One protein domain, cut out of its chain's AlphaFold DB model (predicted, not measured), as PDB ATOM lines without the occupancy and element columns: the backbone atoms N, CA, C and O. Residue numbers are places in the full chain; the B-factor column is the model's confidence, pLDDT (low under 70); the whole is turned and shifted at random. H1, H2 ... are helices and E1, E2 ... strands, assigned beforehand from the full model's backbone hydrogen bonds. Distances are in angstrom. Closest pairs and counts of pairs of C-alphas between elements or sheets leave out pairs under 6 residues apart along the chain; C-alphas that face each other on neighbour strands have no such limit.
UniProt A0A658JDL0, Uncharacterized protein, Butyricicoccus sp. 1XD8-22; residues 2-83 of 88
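This is residues 2 to 83 of the 88 residues of an uncharacterized protein of Butyricicoccus sp. 1XD8-22 (UniProt A0A658JDL0). A strongly twisted four-stranded sheet is the middle of three layers, with H2 packed over E2 and E3 on one face and H1 on the E1 and E2 part of the other. The printed part has 82 residues, with named elements in the order H1 E1 E2 E3 E4 H2, class mixed. The strands form a meander, each the antiparallel neighbour of the one before. The whole is compact, with radius of gyration of the C-alphas 12.3 A and spans of 37 by 28 by 18 A.

Within hydrogen-bond range are N 24 of E1, residues 18 to 25, and O 32 of E2, residues 31 to 37, at 2.9 A; N 33 and O 46 of E3, residues 43 to 49, at 2.9 A; and N 59 of E4, residues 59 to 68, and O 49, at 3.0 A. H2, residues 70 to 81, is on the sheet at a height of 7.9 A; its closest C-alphas to E3 are Ala 73 and Tyr 43, 6.1 A. H1, residues 2 to 16, is on the opposite face at 8.8 A; Glu 13 and His 19 of E1 have their closest C-alphas, 5.8 A. In both helices every O i to N i+4 pair is within hydrogen-bond range.

E4 spans 23.9 A, H1 21.1 A. C-alpha 2 is at (-25.665, -2.030, -45.980), C-alpha 81 at (-19.570, -6.945, -29.174).

The printed part has no cut and no long link. Residues 2, 54 to 65 and 83 have pLDDT under 70.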
ATOM      1  N   ARG A   2     -26.928  -2.807 -45.926       64.81
ATOM      2  CA  ARG A   2     -25.665  -2.030 -45.980       64.81
ATOM      3  C   ARG A   2     -25.849  -0.527 -46.276       64.81
ATOM      4  O   ARG A   2     -25.245   0.298 -45.607       64.81
ATOM      5  N   SER A   3     -26.747  -0.173 -47.201       75.50
ATOM      6  CA  SER A   3     -27.045   1.234 -47.540       75.50
ATOM      7  C   SER A   3     -27.601   2.049 -46.354       75.50
ATOM      8  O   SER A   3     -27.148   3.162 -46.104       75.50
ATOM      9  N   LYS A   4     -28.499   1.470 -45.540       77.19
ATOM     10  CA  LYS A   4     -29.089   2.161 -44.377       77.19
ATOM     11  C   LYS A   4     -28.051   2.478 -43.294       77.19
ATOM     12  O   LYS A   4     -28.046   3.581 -42.763       77.19
ATOM     13  N   ILE A   5     -27.157   1.531 -43.006       81.56
ATOM     14  CA  ILE A   5     -26.064   1.706 -42.036       81.56
ATOM     15  C   ILE A   5     -25.083   2.782 -42.511       81.56
ATOM     16  O   ILE A   5     -24.691   3.645 -41.733       81.56
ATOM     17  N   ASN A   6     -24.728   2.773 -43.797       84.75
ATOM     18  CA  ASN A   6     -23.842   3.791 -44.359       84.75
ATOM     19  C   ASN A   6     -24.461   5.192 -44.280       84.75
ATOM     20  O   ASN A   6     -23.765   6.137 -43.921       84.75
ATOM     21  N   ASN A   7     -25.760   5.327 -44.556       85.50
ATOM     22  CA  ASN A   7     -26.461   6.605 -44.429       85.50
ATOM     23  C   ASN A   7     -26.541   7.076 -42.971       85.50
ATOM     24  O   ASN A   7     -26.312   8.253 -42.698       85.50
ATOM     25  N   LEU A   8     -26.821   6.160 -42.035       84.12
ATOM     26  CA  LEU A   8     -26.822   6.448 -40.600       84.12
ATOM     27  C   LEU A   8     -25.465   6.991 -40.142       84.12
ATOM     28  O   LEU A   8     -25.412   8.019 -39.471       84.12
ATOM     29  N   ILE A   9     -24.385   6.324 -40.547       87.88
ATOM     30  CA  ILE A   9     -23.015   6.693 -40.193       87.88
ATOM     31  C   ILE A   9     -22.640   8.043 -40.791       87.88
ATOM     32  O   ILE A   9     -22.276   8.934 -40.036       87.88
ATOM     33  N   LYS A  10     -22.823   8.243 -42.102       89.06
ATOM     34  CA  LYS A  10     -22.494   9.518 -42.762       89.06
ATOM     35  C   LYS A  10     -23.215  10.706 -42.130       89.06
ATOM     36  O   LYS A  10     -22.631  11.772 -41.958       89.06
ATOM     37  N   ARG A  11     -24.492  10.527 -41.772       87.12
ATOM     38  CA  ARG A  11     -25.264  11.559 -41.070       87.12
ATOM     39  C   ARG A  11     -24.616  11.912 -39.730       87.12
ATOM     40  O   ARG A  11     -24.526  13.090 -39.409       87.12
ATOM     41  N   LYS A  12     -24.159  10.912 -38.977       84.12
ATOM     42  CA  LYS A  12     -23.574  11.097 -37.643       84.12
ATOM     43  C   LYS A  12     -22.142  11.610 -37.662       84.12
ATOM     44  O   LYS A  12     -21.828  12.449 -36.830       84.12
ATOM     45  N   GLU A  13     -21.330  11.197 -38.629       89.44
ATOM     46  CA  GLU A  13     -20.011  11.797 -38.866       89.44
ATOM     47  C   GLU A  13     -20.139  13.314 -39.050       89.44
ATOM     48  O   GLU A  13     -19.426  14.077 -38.406       89.44
ATOM     49  N   LYS A  14     -21.137  13.756 -39.829       88.81
ATOM     50  CA  LYS A  14     -21.427  15.181 -40.033       88.81
ATOM     51  C   LYS A  14     -22.020  15.874 -38.800       88.81
ATOM     52  O   LYS A  14     -21.615  16.982 -38.485       88.81
ATOM     53  N   GLU A  15     -23.006  15.264 -38.142       85.88
ATOM     54  CA  GLU A  15     -23.719  15.860 -36.996       85.88
ATOM     55  C   GLU A  15     -22.821  16.030 -35.767       85.88
ATOM     56  O   GLU A  15     -22.912  17.037 -35.073       85.88
ATOM     57  N   LEU A  16     -21.962  15.045 -35.502       81.69
ATOM     58  CA  LEU A  16     -21.140  14.993 -34.294       81.69
ATOM     59  C   LEU A  16     -19.681  15.393 -34.543       81.69
ATOM     60  O   LEU A  16     -18.903  15.414 -33.594       81.69
ATOM     61  N   ASN A  17     -19.312  15.702 -35.792       88.12
ATOM     62  CA  ASN A  17     -17.930  15.951 -36.212       88.12
ATOM     63  C   ASN A  17     -16.975  14.833 -35.751       88.12
ATOM     64  O   ASN A  17     -15.978  15.061 -35.059       88.12
ATOM     65  N   ILE A  18     -17.345  13.599 -36.094       89.12
ATOM     66  CA  ILE A  18     -16.621  12.381 -35.724       89.12
ATOM     67  C   ILE A  18     -16.187  11.607 -36.967       89.12
ATOM     68  O   ILE A  18     -16.874  11.631 -37.987       89.12
ATOM     69  N   HIS A  19     -15.096  10.858 -36.853       92.31
ATOM     70  CA  HIS A  19     -14.621   9.913 -37.856       92.31
ATOM     71  C   HIS A  19     -14.817   8.476 -37.371       92.31
ATOM     72  O   HIS A  19     -14.447   8.143 -36.241       92.31
ATOM     73  N   VAL A  20     -15.400   7.594 -38.189       91.38
ATOM     74  CA  VAL A  20     -15.562   6.185 -37.796       91.38
ATOM     75  C   VAL A  20     -14.262   5.403 -37.946       91.38
ATOM     76  O   VAL A  20     -13.742   5.255 -39.046       91.38
ATOM     77  N   PHE A  21     -13.821   4.795 -36.846       89.44
ATOM     78  CA  PHE A  21     -12.649   3.928 -36.800       89.44
ATOM     79  C   PHE A  21     -13.017   2.448 -36.983       89.44
ATOM     80  O   PHE A  21     -12.408   1.746 -37.784       89.44
ATOM     81  N   GLU A  22     -14.048   1.965 -36.278       90.56
ATOM     82  CA  GLU A  22     -14.436   0.547 -36.288       90.56
ATOM     83  C   GLU A  22     -15.957   0.362 -36.170       90.56
ATOM     84  O   GLU A  22     -16.658   1.178 -35.569       90.56
ATOM     85  N   LYS A  23     -16.475  -0.725 -36.758       90.31
ATOM     86  CA  LYS A  23     -17.892  -1.117 -36.733       90.31
ATOM     87  C   LYS A  23     -17.991  -2.598 -36.390       90.31
ATOM     88  O   LYS A  23     -17.413  -3.419 -37.100       90.31
ATOM     89  N   VAL A  24     -18.766  -2.943 -35.370       90.19
ATOM     90  CA  VAL A  24     -18.954  -4.331 -34.930       90.19
ATOM     91  C   VAL A  24     -20.433  -4.608 -34.698       90.19
ATOM     92  O   VAL A  24     -21.152  -3.749 -34.192       90.19
ATOM     93  N   PHE A  25     -20.892  -5.800 -35.072       88.31
ATOM     94  CA  PHE A  25     -22.239  -6.269 -34.758       88.31
ATOM     95  C   PHE A  25     -22.207  -7.227 -33.571       88.31
ATOM     96  O   PHE A  25     -21.314  -8.071 -33.502       88.31
ATOM     97  N   ASP A  26     -23.185  -7.116 -32.673       87.00
ATOM     98  CA  ASP A  26     -23.451  -8.152 -31.672       87.00
ATOM     99  C   ASP A  26     -24.326  -9.283 -32.249       87.00
ATOM    100  O   ASP A  26     -24.784  -9.247 -33.397       87.00
ATOM    101  N   GLU A  27     -24.602 -10.296 -31.429       85.44
ATOM    102  CA  GLU A  27     -25.458 -11.430 -31.799       85.44
ATOM    103  C   GLU A  27     -26.915 -11.038 -32.089       85.44
ATOM    104  O   GLU A  27     -27.602 -11.693 -32.875       85.44
ATOM    105  N   ASN A  28     -27.391  -9.937 -31.502       83.75
ATOM    106  CA  ASN A  28     -28.723  -9.390 -31.758       83.75
ATOM    107  C   ASN A  28     -28.765  -8.538 -33.038       83.75
ATOM    108  O   ASN A  28     -29.825  -8.007 -33.386       83.75
ATOM    109  N   ARG A  29     -27.640  -8.433 -33.760       86.12
ATOM    110  CA  ARG A  29     -27.422  -7.565 -34.923       86.12
ATOM    111  C   ARG A  29     -27.490  -6.072 -34.597       86.12
ATOM    112  O   ARG A  29     -27.665  -5.263 -35.509       86.12
ATOM    113  N   ASN A  30     -27.326  -5.687 -33.334       86.44
ATOM    114  CA  ASN A  30     -27.096  -4.294 -32.977       86.44
ATOM    115  C   ASN A  30     -25.735  -3.863 -33.512       86.44
ATOM    116  O   ASN A  30     -24.778  -4.635 -33.508       86.44
ATOM    117  N   LEU A  31     -25.657  -2.623 -33.979       87.88
ATOM    118  CA  LEU A  31     -24.437  -2.038 -34.507       87.88
ATOM    119  C   LEU A  31     -23.749  -1.225 -33.411       87.88
ATOM    120  O   LEU A  31     -24.327  -0.268 -32.900       87.88
ATOM    121  N   HIS A  32     -22.500  -1.554 -33.113       88.75
ATOM    122  CA  HIS A  32     -21.603  -0.766 -32.278       88.75
ATOM    123  C   HIS A  32     -20.563  -0.088 -33.155       88.75
ATOM    124  O   HIS A  32     -20.020  -0.706 -34.075       88.75
ATOM    125  N   VAL A  33     -20.281   1.179 -32.879       90.69
ATOM    126  CA  VAL A  33     -19.339   1.959 -33.679       90.69
ATOM    127  C   VAL A  33     -18.406   2.724 -32.763       90.69
ATOM    128  O   VAL A  33     -18.850   3.422 -31.850       90.69
ATOM    129  N   LEU A  34     -17.116   2.568 -33.031       91.75
ATOM    130  CA  LEU A  34     -16.032   3.320 -32.424       91.75
ATOM    131  C   LEU A  34     -15.681   4.483 -33.346       91.75
ATOM    132  O   LEU A  34     -15.436   4.289 -34.541       91.75
ATOM    133  N   CYS A  35     -15.630   5.678 -32.779       92.62
ATOM    134  CA  CYS A  35     -15.342   6.908 -33.493       92.62
ATOM    135  C   CYS A  35     -14.252   7.720 -32.796       92.62
ATOM    136  O   CYS A  35     -14.151   7.692 -31.570       92.62
ATOM    137  N   LEU A  36     -13.493   8.475 -33.585       92.81
ATOM    138  CA  LEU A  36     -12.636   9.569 -33.145       92.81
ATOM    139  C   LEU A  36     -13.420  10.878 -33.260       92.81
ATOM    140  O   LEU A  36     -14.094  11.106 -34.262       92.81
ATOM    141  N   LYS A  37     -13.343  11.733 -32.251       90.00
ATOM    142  CA  LYS A  37     -13.908  13.077 -32.270       90.00
ATOM    143  C   LYS A  37     -12.812  14.057 -32.662       90.00
ATOM    144  O   LYS A  37     -11.853  14.260 -31.924       90.00
ATOM    145  N   GLU A  38     -12.955  14.669 -33.831       86.88
ATOM    146  CA  GLU A  38     -11.898  15.504 -34.420       86.88
ATOM    147  C   GLU A  38     -11.639  16.787 -33.615       86.88
ATOM    148  O   GLU A  38     -10.556  17.357 -33.679       86.88
ATOM    149  N   SER A  39     -12.619  17.253 -32.830       87.00
ATOM    150  CA  SER A  39     -12.487  18.501 -32.067       87.00
ATOM    151  C   SER A  39     -11.480  18.430 -30.920       87.00
ATOM    152  O   SER A  39     -10.904  19.451 -30.564       87.00
ATOM    153  N   ASP A  40     -11.320  17.262 -30.298       89.12
ATOM    154  CA  ASP A  40     -10.507  17.087 -29.083       89.12
ATOM    155  C   ASP A  40      -9.655  15.806 -29.087       89.12
ATOM    156  O   ASP A  40      -8.934  15.538 -28.127       89.12
ATOM    157  N   GLY A  41      -9.708  15.017 -30.164       88.44
ATOM    158  CA  GLY A  41      -8.949  13.775 -30.305       88.44
ATOM    159  C   GLY A  41      -9.436  12.642 -29.398       88.44
ATOM    160  O   GLY A  41      -8.760  11.617 -29.283       88.44
ATOM    161  N   SER A  42     -10.581  12.805 -28.735       91.12
ATOM    162  CA  SER A  42     -11.149  11.775 -27.873       91.12
ATOM    163  C   SER A  42     -11.916  10.714 -28.659       91.12
ATOM    164  O   SER A  42     -12.286  10.903 -29.819       91.12
ATOM    165  N   TYR A  43     -12.172   9.572 -28.025       91.38
ATOM    166  CA  TYR A  43     -12.915   8.478 -28.638       91.38
ATOM    167  C   TYR A  43     -14.323   8.354 -28.060       91.38
ATOM    168  O   TYR A  43     -14.554   8.544 -26.866       91.38
ATOM    169  N   VAL A  44     -15.263   7.972 -28.920       89.81
ATOM    170  CA  VAL A  44     -16.671   7.742 -28.583       89.81
ATOM    171  C   VAL A  44     -17.076   6.361 -29.068       89.81
ATOM    172  O   VAL A  44     -16.781   5.987 -30.204       89.81
ATOM    173  N   VAL A  45     -17.805   5.616 -28.237       89.56
ATOM    174  CA  VAL A  45     -18.421   4.345 -28.643       89.56
ATOM    175  C   VAL A  45     -19.932   4.446 -28.527       89.56
ATOM    176  O   VAL A  45     -20.476   4.501 -27.424       89.56
ATOM    177  N   TRP A  46     -20.641   4.390 -29.649       87.75
ATOM    178  CA  TRP A  46     -22.105   4.426 -29.678       87.75
ATOM    179  C   TRP A  46     -22.708   3.118 -30.188       87.75
ATOM    180  O   TRP A  46     -22.031   2.282 -30.787       87.75
ATOM    181  N   THR A  47     -23.996   2.928 -29.909       86.81
ATOM    182  CA  THR A  47     -24.748   1.725 -30.288       86.81
ATOM    183  C   THR A  47     -26.043   2.117 -30.979       86.81
ATOM    184  O   THR A  47     -26.749   2.998 -30.495       86.81
ATOM    185  N   SER A  48     -26.386   1.419 -32.056       85.62
ATOM    186  CA  SER A  48     -27.682   1.504 -32.717       85.62
ATOM    187  C   SER A  48     -28.365   0.137 -32.745       85.62
ATOM    188  O   SER A  48     -27.760  -0.865 -33.132       85.62
ATOM    189  N   TYR A  49     -29.627   0.097 -32.318       84.75
ATOM    190  CA  TYR A  49     -30.339  -1.154 -32.061       84.75
ATOM    191  C   TYR A  49     -31.126  -1.633 -33.275       84.75
ATOM    192  O   TYR A  49     -31.877  -0.860 -33.874       84.75
ATOM    193  N   TYR A  50     -30.998  -2.917 -33.609       83.19
ATOM    194  CA  TYR A  50     -31.736  -3.528 -34.711       83.19
ATOM    195  C   TYR A  50     -33.173  -3.854 -34.287       83.19
ATOM    196  O   TYR A  50     -33.419  -4.726 -33.460       83.19
ATOM    197  N   THR A  51     -34.146  -3.164 -34.879       78.38
ATOM    198  CA  THR A  51     -35.574  -3.260 -34.510       78.38
ATOM    199  C   THR A  51     -36.326  -4.374 -35.236       78.38
ATOM    200  O   THR A  51     -37.493  -4.602 -34.943       78.38
ATOM    201  N   LYS A  52     -35.702  -5.045 -36.217       75.06
ATOM    202  CA  LYS A  52     -36.337  -6.001 -37.156       75.06
ATOM    203  C   LYS A  52     -37.448  -5.415 -38.043       75.06
ATOM    204  O   LYS A  52     -37.874  -6.080 -38.984       75.06
ATOM    205  N   GLU A  53     -37.853  -4.165 -37.838       73.62
ATOM    206  CA  GLU A  53     -38.831  -3.485 -38.680       73.62
ATOM    207  C   GLU A  53     -38.203  -3.092 -40.028       73.62
ATOM    208  O   GLU A  53     -37.136  -2.464 -40.115       73.62
ATOM    209  N   ALA A  54     -38.860  -3.484 -41.122       62.41
ATOM    210  CA  ALA A  54     -38.348  -3.280 -42.477       62.41
ATOM    211  C   ALA A  54     -38.198  -1.792 -42.833       62.41
ATOM    212  O   ALA A  54     -37.280  -1.425 -43.572       62.41
ATOM    213  N   GLN A  55     -39.048  -0.923 -42.281       58.19
ATOM    214  CA  GLN A  55     -38.986   0.524 -42.505       58.19
ATOM    215  C   GLN A  55     -37.934   1.185 -41.591       58.19
ATOM    216  O   GLN A  55     -37.055   1.896 -42.082       58.19
ATOM    217  N   THR A  56     -37.891   0.808 -40.315       58.22
ATOM    218  CA  THR A  56     -37.146   1.448 -39.211       58.22
ATOM    219  C   THR A  56     -35.963   0.610 -38.728       58.22
ATOM    220  O   THR A  56     -35.765   0.438 -37.536       58.22
ATOM    221  N   SER A  57     -35.152   0.059 -39.635       64.25
ATOM    222  CA  SER A  57     -34.237  -1.054 -39.310       64.25
ATOM    223  C   SER A  57     -33.115  -0.760 -38.302       64.25
ATOM    224  O   SER A  57     -32.364  -1.676 -38.002       64.25
ATOM    225  N   TYR A  58     -33.004   0.460 -37.780       66.62
ATOM    226  CA  TYR A  58     -32.147   0.814 -36.653       66.62
ATOM    227  C   TYR A  58     -32.787   1.988 -35.896       66.62
ATOM    228  O   TYR A  58     -33.000   3.039 -36.504       66.62
ATOM    229  N   LYS A  59     -33.135   1.818 -34.611       65.62
ATOM    230  CA  LYS A  59     -33.688   2.904 -33.771       65.62
ATOM    231  C   LYS A  59     -32.571   3.607 -32.995       65.62
ATOM    232  O   LYS A  59     -31.499   3.031 -32.788       65.62
ATOM    233  N   ASP A  60     -32.855   4.864 -32.656       56.66
ATOM    234  CA  ASP A  60     -31.990   5.855 -32.022       56.66
ATOM    235  C   ASP A  60     -31.011   5.328 -30.975       56.66
ATOM    236  O   ASP A  60     -31.230   4.345 -30.264       56.66
ATOM    237  N   PHE A  61     -29.889   6.038 -30.961       63.38
ATOM    238  CA  PHE A  61     -28.648   5.698 -30.302       63.38
ATOM    239  C   PHE A  61     -28.787   5.633 -28.787       63.38
ATOM    240  O   PHE A  61     -29.394   6.502 -28.165       63.38
ATOM    241  N   TYR A  62     -28.082   4.681 -28.178       58.34
ATOM    242  CA  TYR A  62     -27.592   4.916 -26.827       58.34
ATOM    243  C   TYR A  62     -26.456   5.942 -26.918       58.34
ATOM    244  O   TYR A  62     -25.455   5.678 -27.596       58.34
ATOM    245  N   ASN A  63     -26.627   7.101 -26.271       58.91
ATOM    246  CA  ASN A  63     -25.541   8.056 -26.058       58.91
ATOM    247  C   ASN A  63     -24.435   7.321 -25.300       58.91
ATOM    248  O   ASN A  63     -24.637   6.866 -24.179       58.91
ATOM    249  N   GLY A  64     -23.326   7.106 -26.000       59.34
ATOM    250  CA  GLY A  64     -22.229   6.250 -25.584       59.34
ATOM    251  C   GLY A  64     -21.502   6.722 -24.333       59.34
ATOM    252  O   GLY A  64     -21.867   7.711 -23.708       59.34
ATOM    253  N   GLU A  65     -20.411   6.031 -24.009       68.56
ATOM    254  CA  GLU A  65     -19.388   6.661 -23.181       68.56
ATOM    255  C   GLU A  65     -18.571   7.589 -24.090       68.56
ATOM    256  O   GLU A  65     -18.158   7.188 -25.187       68.56
ATOM    257  N   TYR A  66     -18.428   8.840 -23.655       75.81
ATOM    258  CA  TYR A  66     -17.730   9.903 -24.372       75.81
ATOM    259  C   TYR A  66     -16.350  10.140 -23.772       75.81
ATOM    260  O   TYR A  66     -16.039   9.658 -22.681       75.81
ATOM    261  N   ASP A  67     -15.540  10.898 -24.506       83.69
ATOM    262  CA  ASP A  67     -14.259  11.423 -24.050       83.69
ATOM    263  C   ASP A  67     -13.296  10.318 -23.560       83.69
ATOM    264  O   ASP A  67     -12.546  10.463 -22.590       83.69
ATOM    265  N   LEU A  68     -13.333   9.160 -24.230       86.19
ATOM    266  CA  LEU A  68     -12.522   7.994 -23.893       86.19
ATOM    267  C   LEU A  68     -11.110   8.115 -24.466       86.19
ATOM    268  O   LEU A  68     -10.883   8.660 -25.546       86.19
ATOM    269  N   THR A  69     -10.153   7.484 -23.785       91.75
ATOM    270  CA  THR A  69      -8.863   7.157 -24.401       91.75
ATOM    271  C   THR A  69      -9.036   6.007 -25.392       91.75
ATOM    272  O   THR A  69      -9.919   5.165 -25.215       91.75
ATOM    273  N   LEU A  70      -8.142   5.903 -26.384       88.44
ATOM    274  CA  LEU A  70      -8.165   4.820 -27.377       88.44
ATOM    275  C   LEU A  70      -8.290   3.434 -26.726       88.44
ATOM    276  O   LEU A  70      -9.118   2.624 -27.133       88.44
ATOM    277  N   ARG A  71      -7.505   3.174 -25.670       91.69
ATOM    278  CA  ARG A  71      -7.543   1.896 -24.947       91.69
ATOM    279  C   ARG A  71      -8.925   1.615 -24.355       91.69
ATOM    280  O   ARG A  71      -9.467   0.541 -24.591       91.69
ATOM    281  N   LYS A  72      -9.507   2.579 -23.632       91.50
ATOM    282  CA  LYS A  72     -10.847   2.428 -23.041       91.50
ATOM    283  C   LYS A  72     -11.915   2.227 -24.114       91.50
ATOM    284  O   LYS A  72     -12.822   1.423 -23.931       91.50
ATOM    285  N   ALA A  73     -11.785   2.915 -25.242       90.50
ATOM    286  CA  ALA A  73     -12.732   2.813 -26.340       90.50
ATOM    287  C   ALA A  73     -12.668   1.444 -27.045       90.50
ATOM    288  O   ALA A  73     -13.710   0.858 -27.342       90.50
ATOM    289  N   ILE A  74     -11.464   0.884 -27.228       90.12
ATOM    290  CA  ILE A  74     -11.265  -0.496 -27.706       90.12
ATOM    291  C   ILE A  74     -11.871  -1.510 -26.723       90.12
ATOM    292  O   ILE A  74     -12.542  -2.459 -27.137       90.12
ATOM    293  N   ASP A  75     -11.648  -1.330 -25.422       90.62
ATOM    294  CA  ASP A  75     -12.195  -2.232 -24.405       90.62
ATOM    295  C   ASP A  75     -13.733  -2.176 -24.381       90.62
ATOM    296  O   ASP A  75     -14.395  -3.218 -24.329       90.62
ATOM    297  N   GLU A  76     -14.318  -0.984 -24.515       89.69
ATOM    298  CA  GLU A  76     -15.767  -0.784 -24.535       89.69
ATOM    299  C   GLU A  76     -16.425  -1.373 -25.793       89.69
ATOM    300  O   GLU A  76     -17.433  -2.079 -25.673       89.69
ATOM    301  N   ILE A  77     -15.864  -1.184 -26.998       89.38
ATOM    302  CA  ILE A  77     -16.439  -1.801 -28.211       89.38
ATOM    303  C   ILE A  77     -16.360  -3.331 -28.155       89.38
ATOM    304  O   ILE A  77     -17.325  -4.010 -28.512       89.38
ATOM    305  N   ARG A  78     -15.270  -3.896 -27.617       88.69
ATOM    306  CA  ARG A  78     -15.130  -5.347 -27.409       88.69
ATOM    307  C   ARG A  78     -16.132  -5.879 -26.395       88.69
ATOM    308  O   ARG A  78     -16.728  -6.931 -26.621       88.69
ATOM    309  N   LYS A  79     -16.335  -5.170 -25.284       86.75
ATOM    310  CA  LYS A  79     -17.334  -5.516 -24.263       86.75
ATOM    311  C   LYS A  79     -18.747  -5.518 -24.842       86.75
ATOM    312  O   LYS A  79     -19.517  -6.429 -24.545       86.75
ATOM    313  N   ARG A  80     -19.083  -4.538 -25.685       85.25
ATOM    314  CA  ARG A  80     -20.382  -4.467 -26.370       85.25
ATOM    315  C   ARG A  80     -20.564  -5.593 -27.381       85.25
ATOM    316  O   ARG A  80     -21.572  -6.284 -27.321       85.25
ATOM    317  N   ALA A  81     -19.556  -5.847 -28.211       82.81
ATOM    318  CA  ALA A  81     -19.570  -6.945 -29.174       82.81
ATOM    319  C   ALA A  81     -19.744  -8.324 -28.512       82.81
ATOM    320  O   ALA A  81     -20.410  -9.195 -29.062       82.81
ATOM    321  N   LYS A  82     -19.165  -8.518 -27.319       79.88
ATOM    322  CA  LYS A  82     -19.256  -9.767 -26.544       79.88
ATOM    323  C   LYS A  82     -20.533  -9.914 -25.716       79.88
ATOM    324  O   LYS A  82     -20.712 -10.962 -25.102       79.88
ATOM    325  N   ARG A  83     -21.416  -8.911 -25.652       65.44
ATOM    326  CA  ARG A  83     -22.701  -9.032 -24.942       65.44
ATOM    327  C   ARG A  83     -23.700  -9.858 -25.768       65.44
ATOM    328  O   ARG A  83     -24.661  -9.351 -26.334       65.44
TER     329      ARG A  83